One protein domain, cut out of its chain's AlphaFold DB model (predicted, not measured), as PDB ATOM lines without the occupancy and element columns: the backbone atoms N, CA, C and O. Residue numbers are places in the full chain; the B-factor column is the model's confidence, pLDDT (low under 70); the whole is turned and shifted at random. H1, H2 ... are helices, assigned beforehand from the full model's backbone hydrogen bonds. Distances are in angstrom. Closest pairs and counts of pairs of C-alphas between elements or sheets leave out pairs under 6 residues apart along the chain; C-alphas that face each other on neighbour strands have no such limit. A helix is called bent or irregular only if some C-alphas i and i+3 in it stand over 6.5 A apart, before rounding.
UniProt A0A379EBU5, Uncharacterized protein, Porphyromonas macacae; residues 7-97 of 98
ATOM      1  N   TRP A   7    -122.863 150.209  35.204       93.81
ATOM      2  CA  TRP A   7    -123.165 150.340  36.632       93.81
ATOM      3  C   TRP A   7    -124.065 151.540  36.934       93.81
ATOM      4  O   TRP A   7    -124.836 151.475  37.881       93.81
ATOM      5  N   TYR A   8    -124.010 152.603  36.130       94.88
ATOM      6  CA  TYR A   8    -124.841 153.783  36.336       94.88
ATOM      7  C   TYR A   8    -126.311 153.482  36.039       94.88
ATOM      8  O   TYR A   8    -127.185 153.805  36.840       94.88
ATOM      9  N   PHE A   9    -126.581 152.793  34.929       93.06
ATOM     10  CA  PHE A   9    -127.934 152.348  34.596       93.06
ATOM     11  C   PHE A   9    -128.467 151.374  35.643       93.06
ATOM     12  O   PHE A   9    -129.603 151.514  36.086       93.06
ATOM     13  N   VAL A  10    -127.632 150.429  36.086       94.00
ATOM     14  CA  VAL A  10    -127.996 149.493  37.157       94.00
ATOM     15  C   VAL A  10    -128.329 150.244  38.448       94.00
ATOM     16  O   VAL A  10    -129.319 149.915  39.093       94.00
ATOM     17  N   SER A  11    -127.555 151.263  38.824       95.38
ATOM     18  CA  SER A  11    -127.851 152.091  39.995       95.38
ATOM     19  C   SER A  11    -129.180 152.829  39.863       95.38
ATOM     20  O   SER A  11    -129.987 152.759  40.780       95.38
ATOM     21  N   LEU A  12    -129.440 153.486  38.728       94.75
ATOM     22  CA  LEU A  12    -130.696 154.212  38.513       94.75
ATOM     23  C   LEU A  12    -131.916 153.288  38.566       94.75
ATOM     24  O   LEU A  12    -132.875 153.586  39.270       94.75
ATOM     25  N   ILE A  13    -131.871 152.158  37.858       92.81
ATOM     26  CA  ILE A  13    -132.995 151.211  37.784       92.81
ATOM     27  C   ILE A  13    -133.323 150.613  39.161       92.81
ATOM     28  O   ILE A  13    -134.480 150.319  39.430       92.81
ATOM     29  N   ASN A  14    -132.334 150.475  40.050       92.38
ATOM     30  CA  ASN A  14    -132.536 149.964  41.412       92.38
ATOM     31  C   ASN A  14    -133.088 151.005  42.402       92.38
ATOM     32  O   ASN A  14    -133.203 150.702  43.588       92.38
ATOM     33  N   THR A  15    -133.391 152.227  41.962       95.38
ATOM     34  CA  THR A  15    -133.962 153.246  42.853       95.38
ATOM     35  C   THR A  15    -135.472 153.137  42.980       95.38
ATOM     36  O   THR A  15    -136.172 152.726  42.046       95.38
ATOM     37  N   GLU A  16    -135.984 153.569  44.130       94.88
ATOM     38  CA  GLU A  16    -137.423 153.657  44.380       94.88
ATOM     39  C   GLU A  16    -138.086 154.602  43.370       94.88
ATOM     40  O   GLU A  16    -139.131 154.286  42.808       94.88
ATOM     41  N   PHE A  17    -137.429 155.723  43.056       94.75
ATOM     42  CA  PHE A  17    -137.942 156.701  42.101       94.75
ATOM     43  C   PHE A  17    -138.199 156.100  40.710       94.75
ATOM     44  O   PHE A  17    -139.275 156.298  40.143       94.75
ATOM     45  N   ILE A  18    -137.241 155.346  40.160       93.19
ATOM     46  CA  ILE A  18    -137.415 154.714  38.846       93.19
ATOM     47  C   ILE A  18    -138.450 153.591  38.905       93.19
ATOM     48  O   ILE A  18    -139.243 153.471  37.973       93.19
ATOM     49  N   SER A  19    -138.497 152.826  39.997       91.81
ATOM     50  CA  SER A  19    -139.525 151.796  40.201       91.81
ATOM     51  C   SER A  19    -140.930 152.409  40.160       91.81
ATOM     52  O   SER A  19    -141.757 152.010  39.344       91.81
ATOM     53  N   LEU A  20    -141.154 153.481  40.926       92.19
ATOM     54  CA  LEU A  20    -142.411 154.228  40.923       92.19
ATOM     55  C   LEU A  20    -142.723 154.836  39.553       92.19
ATOM     56  O   LEU A  20    -143.884 154.867  39.147       92.19
ATOM     57  N   TYR A  21    -141.717 155.334  38.832       92.25
ATOM     58  CA  TYR A  21    -141.928 155.886  37.497       92.25
ATOM     59  C   TYR A  21    -142.405 154.815  36.510       92.25
ATOM     60  O   TYR A  21    -143.359 155.044  35.767       92.25
ATOM     61  N   VAL A  22    -141.756 153.647  36.506       90.69
ATOM     62  CA  VAL A  22    -142.138 152.523  35.642       90.69
ATOM     63  C   VAL A  22    -143.561 152.083  35.955       90.69
ATOM     64  O   VAL A  22    -144.375 152.031  35.031       90.69
ATOM     65  N   ASP A  23    -143.858 151.857  37.235       90.31
ATOM     66  CA  ASP A  23    -145.168 151.396  37.687       90.31
ATOM     67  C   ASP A  23    -146.268 152.382  37.265       90.31
ATOM     68  O   ASP A  23    -147.257 152.001  36.645       90.31
ATOM     69  N   ASN A  24    -146.079 153.683  37.510       90.56
ATOM     70  CA  ASN A  24    -147.129 154.673  37.264       90.56
ATOM     71  C   ASN A  24    -147.265 155.114  35.796       90.56
ATOM     72  O   ASN A  24    -148.365 155.489  35.388       90.56
ATOM     73  N   PHE A  25    -146.181 155.121  35.011       89.25
ATOM     74  CA  PHE A  25    -146.172 155.775  33.691       89.25
ATOM     75  C   PHE A  25    -145.864 154.861  32.507       89.25
ATOM     76  O   PHE A  25    -146.220 155.219  31.385       89.25
ATOM     77  N   ILE A  26    -145.208 153.718  32.717       87.25
ATOM     78  CA  ILE A  26    -144.792 152.837  31.619       87.25
ATOM     79  C   ILE A  26    -145.651 151.577  31.600       87.25
ATOM     80  O   ILE A  26    -146.353 151.320  30.621       87.25
ATOM     81  N   ASN A  27    -145.581 150.776  32.661       75.38
ATOM     82  CA  ASN A  27    -146.222 149.474  32.708       75.38
ATOM     83  C   ASN A  27    -146.401 149.006  34.161       75.38
ATOM     84  O   ASN A  27    -145.435 148.906  34.906       75.38
ATOM     85  N   ASN A  28    -147.631 148.642  34.528       69.12
ATOM     86  CA  ASN A  28    -148.006 148.167  35.867       69.12
ATOM     87  C   ASN A  28    -147.676 146.677  36.118       69.12
ATOM     88  O   ASN A  28    -148.075 146.112  37.136       69.12
ATOM     89  N   THR A  29    -147.036 145.984  35.171       70.94
ATOM     90  CA  THR A  29    -146.637 144.581  35.362       70.94
ATOM     91  C   THR A  29    -145.254 144.487  35.993       70.94
ATOM     92  O   THR A  29    -144.352 145.210  35.592       70.94
ATOM     93  N   SER A  30    -145.036 143.512  36.876       66.62
ATOM     94  CA  SER A  30    -143.780 143.328  37.626       66.62
ATOM     95  C   SER A  30    -142.519 143.043  36.788       66.62
ATOM     96  O   SER A  30    -141.416 143.006  37.332       66.62
ATOM     97  N   HIS A  31    -142.647 142.792  35.483       78.25
ATOM     98  CA  HIS A  31    -141.520 142.443  34.620       78.25
ATOM     99  C   HIS A  31    -140.956 143.670  33.901       78.25
ATOM    100  O   HIS A  31    -141.543 144.137  32.933       78.25
ATOM    101  N   PHE A  32    -139.764 144.110  34.313       82.88
ATOM    102  CA  PHE A  32    -138.997 145.143  33.617       82.88
ATOM    103  C   PHE A  32    -138.334 144.579  32.347       82.88
ATOM    104  O   PHE A  32    -137.414 143.756  32.417       82.88
ATOM    105  N   GLN A  33    -138.808 145.000  31.175       85.38
ATOM    106  CA  GLN A  33    -138.334 144.565  29.859       85.38
ATOM    107  C   GLN A  33    -137.541 145.664  29.137       85.38
ATOM    108  O   GLN A  33    -137.534 146.837  29.507       85.38
ATOM    109  N   ILE A  34    -136.893 145.303  28.023       87.38
ATOM    110  CA  ILE A  34    -136.126 146.260  27.206       87.38
ATOM    111  C   ILE A  34    -136.990 147.405  26.650       87.38
ATOM    112  O   ILE A  34    -136.484 148.503  26.419       87.38
ATOM    113  N   ASN A  35    -138.286 147.165  26.436       87.00
ATOM    114  CA  ASN A  35    -139.219 148.194  25.979       87.00
ATOM    115  C   ASN A  35    -139.522 149.224  27.074       87.00
ATOM    116  O   ASN A  35    -139.727 150.391  26.748       87.00
ATOM    117  N   ASP A  36    -139.482 148.822  28.344       88.06
ATOM    118  CA  ASP A  36    -139.653 149.726  29.483       88.06
ATOM    119  C   ASP A  36    -138.376 150.540  29.701       88.06
ATOM    120  O   ASP A  36    -138.413 151.765  29.792       88.06
ATOM    121  N   ALA A  37    -137.215 149.878  29.642       87.94
ATOM    122  CA  ALA A  37    -135.911 150.528  29.775       87.94
ATOM    123  C   ALA A  37    -135.689 151.661  28.755       87.94
ATOM    124  O   ALA A  37    -135.064 152.670  29.073       87.94
ATOM    125  N   ARG A  38    -136.223 151.519  27.532       88.75
ATOM    126  CA  ARG A  38    -136.158 152.548  26.475       88.75
ATOM    127  C   ARG A  38    -136.982 153.801  26.775       88.75
ATOM    128  O   ARG A  38    -136.733 154.828  26.153       88.75
ATOM    129  N   GLN A  39    -137.963 153.702  27.665       90.50
ATOM    130  CA  GLN A  39    -138.872 154.792  28.021       90.50
ATOM    131  C   GLN A  39    -138.435 155.529  29.292       90.50
ATOM    132  O   GLN A  39    -139.030 156.545  29.641       90.50
ATOM    133  N   LEU A  40    -137.386 155.053  29.973       91.38
ATOM    134  CA  LEU A  40    -136.882 155.707  31.173       91.38
ATOM    135  C   LEU A  40    -136.280 157.084  30.852       91.38
ATOM    136  O   LEU A  40    -135.413 157.192  29.976       91.38
ATOM    137  N   PRO A  41    -136.653 158.137  31.597       90.81
ATOM    138  CA  PRO A  41    -136.009 159.433  31.475       90.81
ATOM    139  C   PRO A  41    -134.633 159.362  32.142       90.81
ATOM    140  O   PRO A  41    -134.532 159.547  33.345       90.81
ATOM    141  N   ILE A  42    -133.559 159.073  31.404       91.44
ATOM    142  CA  ILE A  42    -132.201 159.002  31.972       91.44
ATOM    143  C   ILE A  42    -131.514 160.371  31.895       91.44
ATOM    144  O   ILE A  42    -131.229 160.871  30.805       91.44
ATOM    145  N   ILE A  43    -131.206 160.959  33.054       92.19
ATOM    146  CA  ILE A  43    -130.411 162.190  33.154       92.19
ATOM    147  C   ILE A  43    -128.921 161.833  33.102       92.19
ATOM    148  O   ILE A  43    -128.475 160.897  33.756       92.19
ATOM    149  N   ILE A  44    -128.136 162.585  32.329       91.38
ATOM    150  CA  ILE A  44    -126.671 162.474  32.353       91.38
ATOM    151  C   ILE A  44    -126.170 163.215  33.603       91.38
ATOM    152  O   ILE A  44    -126.418 164.418  33.711       91.38
ATOM    153  N   PRO A  45    -125.485 162.539  34.542       91.25
ATOM    154  CA  PRO A  45    -125.038 163.164  35.778       91.25
ATOM    155  C   PRO A  45    -123.860 164.109  35.518       91.25
ATOM    156  O   PRO A  45    -123.065 163.898  34.598       91.25
ATOM    157  N   ASP A  46    -123.713 165.119  36.373       92.38
ATOM    158  CA  ASP A  46    -122.445 165.837  36.494       92.38
ATOM    159  C   ASP A  46    -121.394 164.979  37.224       92.38
ATOM    160  O   ASP A  46    -121.670 163.868  37.688       92.38
ATOM    161  N   SER A  47    -120.162 165.484  37.310       92.56
ATOM    162  CA  SER A  47    -119.057 164.758  37.941       92.56
ATOM    163  C   SER A  47    -119.324 164.416  39.407       92.56
ATOM    164  O   SER A  47    -118.944 163.335  39.850       92.56
ATOM    165  N   TYR A  48    -120.012 165.287  40.146       93.81
ATOM    166  CA  TYR A  48    -120.313 165.060  41.554       93.81
ATOM    167  C   TYR A  48    -121.294 163.898  41.733       93.81
ATOM    168  O   TYR A  48    -120.988 162.938  42.444       93.81
ATOM    169  N   PHE A  49    -122.441 163.934  41.047       93.88
ATOM    170  CA  PHE A  49    -123.417 162.840  41.113       93.88
ATOM    171  C   PHE A  49    -122.821 161.529  40.606       93.88
ATOM    172  O   PHE A  49    -123.060 160.469  41.188       93.88
ATOM    173  N   PHE A  50    -122.024 161.595  39.540       94.25
ATOM    174  CA  PHE A  50    -121.369 160.428  38.969       94.25
ATOM    175  C   PHE A  50    -120.454 159.734  39.982       94.25
ATOM    176  O   PHE A  50    -120.560 158.519  40.161       94.25
ATOM    177  N   ASP A  51    -119.595 160.485  40.673       95.31
ATOM    178  CA  ASP A  51    -118.647 159.923  41.635       95.31
ATOM    179  C   ASP A  51    -119.343 159.357  42.878       95.31
ATOM    180  O   ASP A  51    -118.969 158.280  43.356       95.31
ATOM    181  N   VAL A  52    -120.397 160.019  43.366       95.81
ATOM    182  CA  VAL A  52    -121.170 159.523  44.513       95.81
ATOM    183  C   VAL A  52    -121.906 158.230  44.163       95.81
ATOM    184  O   VAL A  52    -121.750 157.229  44.863       95.81
ATOM    185  N   ILE A  53    -122.642 158.198  43.048       95.94
ATOM    186  CA  ILE A  53    -123.373 156.992  42.627       95.94
ATOM    187  C   ILE A  53    -122.393 155.844  42.361       95.94
ATOM    188  O   ILE A  53    -122.648 154.707  42.760       95.94
ATOM    189  N   LYS A  54    -121.231 156.127  41.757       96.31
ATOM    190  CA  LYS A  54    -120.175 155.129  41.537       96.31
ATOM    191  C   LYS A  54    -119.673 154.526  42.844       96.31
ATOM    192  O   LYS A  54    -119.466 153.308  42.915       96.31
ATOM    193  N   LYS A  55    -119.444 155.363  43.859       97.25
ATOM    194  CA  LYS A  55    -119.007 154.926  45.187       97.25
ATOM    195  C   LYS A  55    -120.055 154.004  45.807       97.25
ATOM    196  O   LYS A  55    -119.712 152.877  46.157       97.25
ATOM    197  N   ILE A  56    -121.318 154.428  45.830       97.06
ATOM    198  CA  ILE A  56    -122.430 153.636  46.370       97.06
ATOM    199  C   ILE A  56    -122.542 152.291  45.642       97.06
ATOM    200  O   ILE A  56    -122.569 151.242  46.278       97.06
ATOM    201  N   ALA A  57    -122.528 152.292  44.306       95.94
ATOM    202  CA  ALA A  57    -122.604 151.071  43.506       95.94
ATOM    203  C   ALA A  57    -121.460 150.097  43.829       95.94
ATOM    204  O   ALA A  57    -121.679 148.898  44.014       95.94
ATOM    205  N   SER A  58    -120.235 150.617  43.926       96.62
ATOM    206  CA  SER A  58    -119.047 149.817  44.227       96.62
ATOM    207  C   SER A  58    -119.114 149.226  45.636       96.62
ATOM    208  O   SER A  58    -118.847 148.038  45.817       96.62
ATOM    209  N   GLU A  59    -119.518 150.024  46.627       97.06
ATOM    210  CA  GLU A  59    -119.677 149.579  48.012       97.06
ATOM    211  C   GLU A  59    -120.787 148.533  48.153       97.06
ATOM    212  O   GLU A  59    -120.555 147.486  48.759       97.06
ATOM    213  N   SER A  60    -121.939 148.737  47.514       96.12
ATOM    214  CA  SER A  60    -123.043 147.770  47.493       96.12
ATOM    215  C   SER A  60    -122.617 146.426  46.900       96.12
ATOM    216  O   SER A  60    -122.943 145.366  47.439       96.12
ATOM    217  N   VAL A  61    -121.832 146.441  45.815       95.75
ATOM    218  CA  VAL A  61    -121.284 145.216  45.212       95.75
ATOM    219  C   VAL A  61    -120.298 144.521  46.154       95.75
ATOM    220  O   VAL A  61    -120.326 143.295  46.250       95.75
ATOM    221  N   LEU A  62    -119.442 145.265  46.862       96.56
ATOM    222  CA  LEU A  62    -118.511 144.686  47.839       96.56
ATOM    223  C   LEU A  62    -119.249 144.037  49.013       96.56
ATOM    224  O   LEU A  62    -118.907 142.917  49.388       96.56
ATOM    225  N   VAL A  63    -120.283 144.695  49.546       96.31
ATOM    226  CA  VAL A  63    -121.105 144.150  50.636       96.31
ATOM    227  C   VAL A  63    -121.819 142.877  50.187       96.31
ATOM    228  O   VAL A  63    -121.719 141.857  50.865       96.31
ATOM    229  N   LYS A  64    -122.448 142.876  49.002       94.38
ATOM    230  CA  LYS A  64    -123.076 141.659  48.462       94.38
ATOM    231  C   LYS A  64    -122.067 140.531  48.249       94.38
ATOM    232  O   LYS A  64    -122.359 139.392  48.592       94.38
ATOM    233  N   LYS A  65    -120.871 140.823  47.728       95.38
ATOM    234  CA  LYS A  65    -119.808 139.813  47.569       95.38
ATOM    235  C   LYS A  65    -119.367 139.225  48.911       95.38
ATOM    236  O   LYS A  65    -119.236 138.011  48.998       95.38
ATOM    237  N   ALA A  66    -119.177 140.061  49.932       94.12
ATOM    238  CA  ALA A  66    -118.800 139.616  51.273       94.12
ATOM    239  C   ALA A  66    -119.890 138.751  51.925       94.12
ATOM    240  O   ALA A  66    -119.573 137.754  52.572       94.12
ATOM    241  N   LEU A  67    -121.164 139.093  51.704       94.06
ATOM    242  CA  LEU A  67    -122.306 138.288  52.132       94.06
ATOM    243  C   LEU A  67    -122.313 136.912  51.442       94.06
ATOM    244  O   LEU A  67    -122.409 135.892  52.116       94.06
ATOM    245  N   PHE A  68    -122.135 136.865  50.115       92.88
ATOM    246  CA  PHE A  68    -122.072 135.601  49.362       92.88
ATOM    247  C   PHE A  68    -120.878 134.721  49.746       92.88
ATOM    248  O   PHE A  68    -120.972 133.499  49.662       92.88
ATOM    249  N   SER A  69    -119.758 135.320  50.157       94.19
ATOM    250  CA  SER A  69    -118.584 134.586  50.632       94.19
ATOM    251  C   SER A  69    -118.624 134.262  52.130       94.19
ATOM    252  O   SER A  69    -117.603 133.840  52.668       94.19
ATOM    253  N   CYS A  70    -119.748 134.505  52.819       89.69
ATOM    254  CA  CYS A  70    -119.905 134.347  54.272       89.69
ATOM    255  C   CYS A  70    -118.846 135.102  55.105       89.69
ATOM    256  O   CYS A  70    -118.533 134.711  56.227       89.69
ATOM    257  N   ALA A  71    -118.270 136.175  54.554       88.44
ATOM    258  CA  ALA A  71    -117.251 137.000  55.207       88.44
ATOM    259  C   ALA A  71    -117.858 138.153  56.027       88.44
ATOM    260  O   ALA A  71    -117.136 138.871  56.716       88.44
ATOM    261  N   MET A  72    -119.174 138.349  55.929       88.19
ATOM    262  CA  MET A  72    -119.935 139.370  56.639       88.19
ATOM    263  C   MET A  72    -121.236 138.760  57.161       88.19
ATOM    264  O   MET A  72    -121.848 137.937  56.482       88.19
ATOM    265  N   ASP A  73    -121.637 139.173  58.363       93.31
ATOM    266  CA  ASP A  73    -122.912 138.784  58.962       93.31
ATOM    267  C   ASP A  73    -124.099 139.314  58.142       93.31
ATOM    268  O   ASP A  73    -124.046 140.425  57.605       93.31
ATOM    269  N   SER A  74    -125.175 138.527  58.050       91.44
ATOM    270  CA  SER A  74    -126.337 138.871  57.228       91.44
ATOM    271  C   SER A  74    -127.030 140.146  57.695       91.44
ATOM    272  O   SER A  74    -127.374 140.977  56.858       91.44
ATOM    273  N   ASN A  75    -127.174 140.338  59.009       93.38
ATOM    274  CA  ASN A  75    -127.860 141.508  59.552       93.38
ATOM    275  C   ASN A  75    -127.024 142.771  59.318       93.38
ATOM    276  O   ASN A  75    -127.551 143.797  58.895       93.38
ATOM    277  N   GLN A  76    -125.704 142.681  59.520       92.75
ATOM    278  CA  GLN A  76    -124.790 143.797  59.246       92.75
ATOM    279  C   GLN A  76    -124.767 144.179  57.760       92.75
ATOM    280  O   GLN A  76    -124.732 145.363  57.416       92.75
ATOM    281  N   ALA A  77    -124.783 143.186  56.867       94.25
ATOM    282  CA  ALA A  77    -124.831 143.425  55.431       94.25
ATOM    283  C   ALA A  77    -126.148 144.098  55.018       94.25
ATOM    284  O   ALA A  77    -126.124 145.041  54.227       94.25
ATOM    285  N   GLU A  78    -127.279 143.646  55.562       94.94
ATOM    286  CA  GLU A  78    -128.601 144.205  55.275       94.94
ATOM    287  C   GLU A  78    -128.738 145.649  55.771       94.94
ATOM    288  O   GLU A  78    -129.168 146.516  55.009       94.94
ATOM    289  N   GLU A  79    -128.277 145.948  56.988       96.00
ATOM    290  CA  GLU A  79    -128.269 147.313  57.528       96.00
ATOM    291  C   GLU A  79    -127.431 148.255  56.651       96.00
ATOM    292  O   GLU A  79    -127.877 149.345  56.277       96.00
ATOM    293  N   LYS A  80    -126.236 147.809  56.240       96.31
ATOM    294  CA  LYS A  80    -125.357 148.601  55.375       96.31
ATOM    295  C   LYS A  80    -125.943 148.802  53.977       96.31
ATOM    296  O   LYS A  80    -125.851 149.903  53.437       96.31
ATOM    297  N   LEU A  81    -126.547 147.772  53.386       96.44
ATOM    298  CA  LEU A  81    -127.216 147.882  52.087       96.44
ATOM    299  C   LEU A  81    -128.437 148.805  52.158       96.44
ATOM    300  O   LEU A  81    -128.635 149.594  51.243       96.44
ATOM    301  N   SER A  82    -129.204 148.758  53.248       96.75
ATOM    302  CA  SER A  82    -130.339 149.656  53.482       96.75
ATOM    303  C   SER A  82    -129.898 151.120  53.580       96.75
ATOM    304  O   SER A  82    -130.500 152.000  52.964       96.75
ATOM    305  N   TYR A  83    -128.791 151.392  54.280       97.44
ATOM    306  CA  TYR A  83    -128.198 152.730  54.318       97.44
ATOM    307  C   TYR A  83    -127.775 153.217  52.922       97.44
ATOM    308  O   TYR A  83    -128.160 154.311  52.511       97.44
ATOM    309  N   LEU A  84    -127.036 152.387  52.177       97.44
ATOM    310  CA  LEU A  84    -126.573 152.710  50.822       97.44
ATOM    311  C   LEU A  84    -127.738 152.926  49.846       97.44
ATOM    312  O   LEU A  84    -127.667 153.809  48.995       97.44
ATOM    313  N   GLN A  85    -128.816 152.150  49.983       97.12
ATOM    314  CA  GLN A  85    -130.030 152.305  49.187       97.12
ATOM    315  C   GLN A  85    -130.689 153.664  49.451       97.12
ATOM    316  O   GLN A  85    -130.938 154.414  48.513       97.12
ATOM    317  N   ARG A  86    -130.871 154.043  50.722       97.19
ATOM    318  CA  ARG A  86    -131.437 155.354  51.086       97.19
ATOM    319  C   ARG A  86    -130.598 156.524  50.575       97.19
ATOM    320  O   ARG A  86    -131.150 157.541  50.156       97.19
ATOM    321  N   GLU A  87    -129.273 156.402  50.632       97.00
ATOM    322  CA  GLU A  87    -128.360 157.413  50.088       97.00
ATOM    323  C   GLU A  87    -128.503 157.522  48.563       97.00
ATOM    324  O   GLU A  87    -128.588 158.630  48.026       97.00
ATOM    325  N   LEU A  88    -128.598 156.383  47.870       97.25
ATOM    326  CA  LEU A  88    -128.815 156.331  46.427       97.25
ATOM    327  C   LEU A  88    -130.143 156.975  46.024       97.25
ATOM    328  O   LEU A  88    -130.158 157.817  45.127       97.25
ATOM    329  N   ASP A  89    -131.233 156.617  46.702       97.00
ATOM    330  CA  ASP A  89    -132.570 157.144  46.425       97.00
ATOM    331  C   ASP A  89    -132.609 158.665  46.617       97.00
ATOM    332  O   ASP A  89    -133.073 159.393  45.738       97.00
ATOM    333  N   SER A  90    -132.022 159.177  47.706       96.38
ATOM    334  CA  SER A  90    -131.916 160.622  47.936       96.38
ATOM    335  C   SER A  90    -131.102 161.328  46.846       96.38
ATOM    336  O   SER A  90    -131.490 162.401  46.378       96.38
ATOM    337  N   MET A  91    -129.995 160.730  46.397       95.31
ATOM    338  CA  MET A  91    -129.192 161.306  45.317       95.31
ATOM    339  C   MET A  91    -129.916 161.310  43.977       95.31
ATOM    340  O   MET A  91    -129.784 162.278  43.226       95.31
ATOM    341  N   VAL A  92    -130.698 160.275  43.681       95.31
ATOM    342  CA  VAL A  92    -131.502 160.233  42.461       95.31
ATOM    343  C   VAL A  92    -132.608 161.282  42.509       95.31
ATOM    344  O   VAL A  92    -132.716 162.054  41.564       95.31
ATOM    345  N   LEU A  93    -133.339 161.448  43.611       95.75
ATOM    346  CA  LEU A  93    -134.324 162.538  43.722       95.75
ATOM    347  C   LEU A  93    -133.689 163.922  43.477       95.75
ATOM    348  O   LEU A  93    -134.178 164.707  42.661       95.75
ATOM    349  N   ASN A  94    -132.513 164.172  44.061       95.25
ATOM    350  CA  ASN A  94    -131.749 165.408  43.848       95.25
ATOM    351  C   ASN A  94    -131.272 165.606  42.395       95.25
ATOM    352  O   ASN A  94    -131.160 166.749  41.925       95.25
ATOM    353  N   LEU A  95    -130.958 164.515  41.689       94.81
ATOM    354  CA  LEU A  95    -130.583 164.534  40.274       94.81
ATOM    355  C   LEU A  95    -131.783 164.920  39.397       94.81
ATOM    356  O   LEU A  95    -131.633 165.742  38.494       94.81
ATOM    357  N   TYR A  96    -132.965 164.382  39.705       94.25
ATOM    358  CA  TYR A  96    -134.219 164.651  38.992       94.25
ATOM    359  C   TYR A  96    -134.935 165.931  39.447       94.25
ATOM    360  O   TYR A  96    -135.905 166.331  38.805       94.25
ATOM    361  N   LYS A  97    -134.420 166.611  40.482       93.56
ATOM    362  CA  LYS A  97    -134.965 167.864  41.038       93.56
ATOM    363  C   LYS A  97    -136.391 167.705  41.582       93.56
ATOM    364  O   LYS A  97    -137.234 168.570  41.345       93.56
TER     365      LYS A  97
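AT A GLANCE: This is residues 7 to 97 of the 98 residues of an uncharacterized protein of Porphyromonas macacae (UniProt A0A379EBU5). A long helical hairpin, H4 and H5 side by side, is met near its open half by a smaller group of helices: H1 crosses H4, and H2 packs at a slant on residues 89 to 93 of H5. H2 leads away from the hairpin towards the short H3, so that the hairpin's turn and the far part of H2 lie at the two ends of the longest axis. The printed part has 91 residues with five named helices, H1 to H5 in chain order, and no named strand; its class is all helix. It is only just compact, close to loose, with a radius of gyration of the C-alphas of 14.3 A and spans of 40 by 32 by 18 A.

HOW THE PARTS SIT: H5, residues 74 to 96, is the longest helix. It touches H4, residues 47 to 68, at a shallow tilt of 20 degrees, opposite ways, as a helical hairpin; their closest C-alphas, those of Val 63 and Ala 77, are 6.1 A apart. H1, residues 7 to 13, touches H4 with residues 50 to 57 of H4 alone, about perpendicular at 89 degrees, the closest C-alphas being those of Ser 11 and Ala 57, 6.4 A apart. H1 and H5 are close but not clearly touching, with the closest C-alphas, those of Leu 12 and Val 92, 7.2 A apart. H2, residues 16 to 26, touches H5 with residues 89 to 93 of H5 alone, at a steep tilt of 58 degrees, the same way; their closest C-alphas, those of Glu 16 and Asp 89, are 6.3 A apart. H3, residues 34 to 37, touches no helix but is near H2, with the C-alphas of Ile 26 and Asp 36, the closest, 6.4 A apart. H2 and H4 are apart, as are H3 and H5. The helix packing is mostly crossed, but only just. In H1, H2, H4 and H5 every O i to N i+4 pair is within hydrogen-bond range; H3 is too short for such a pair, and its 1 pair of O i to N i+3 is not within range.

IN THESE COORDINATES: H5 is 32.5 A from first to last C-alpha and ends with C-alpha 96 at (-134.219, 164.651, 38.992). H4 is 31.5 A long and begins with C-alpha 47 at (-119.057, 164.758, 37.941). H1, 9.9 A, begins with C-alpha 7 at (-123.165, 150.340, 36.632). H2 is 14.8 A long and neither bent nor irregular, but only just: C-alphas 23 and 26 are 6.2 A apart. H3 has four residues.

THE WHOLE: The two C-alphas farthest apart, those of Phe 25 and Ala 71, are 40.6 A apart. The printed part has no cut. The links H1 to H2 and H4 to H5 are tight, H2 to H3 and H3 to H4 are short, and no link is long. The mean pLDDT of the printed part is 92.3, and residues 28 and 30 are under 70 in this model.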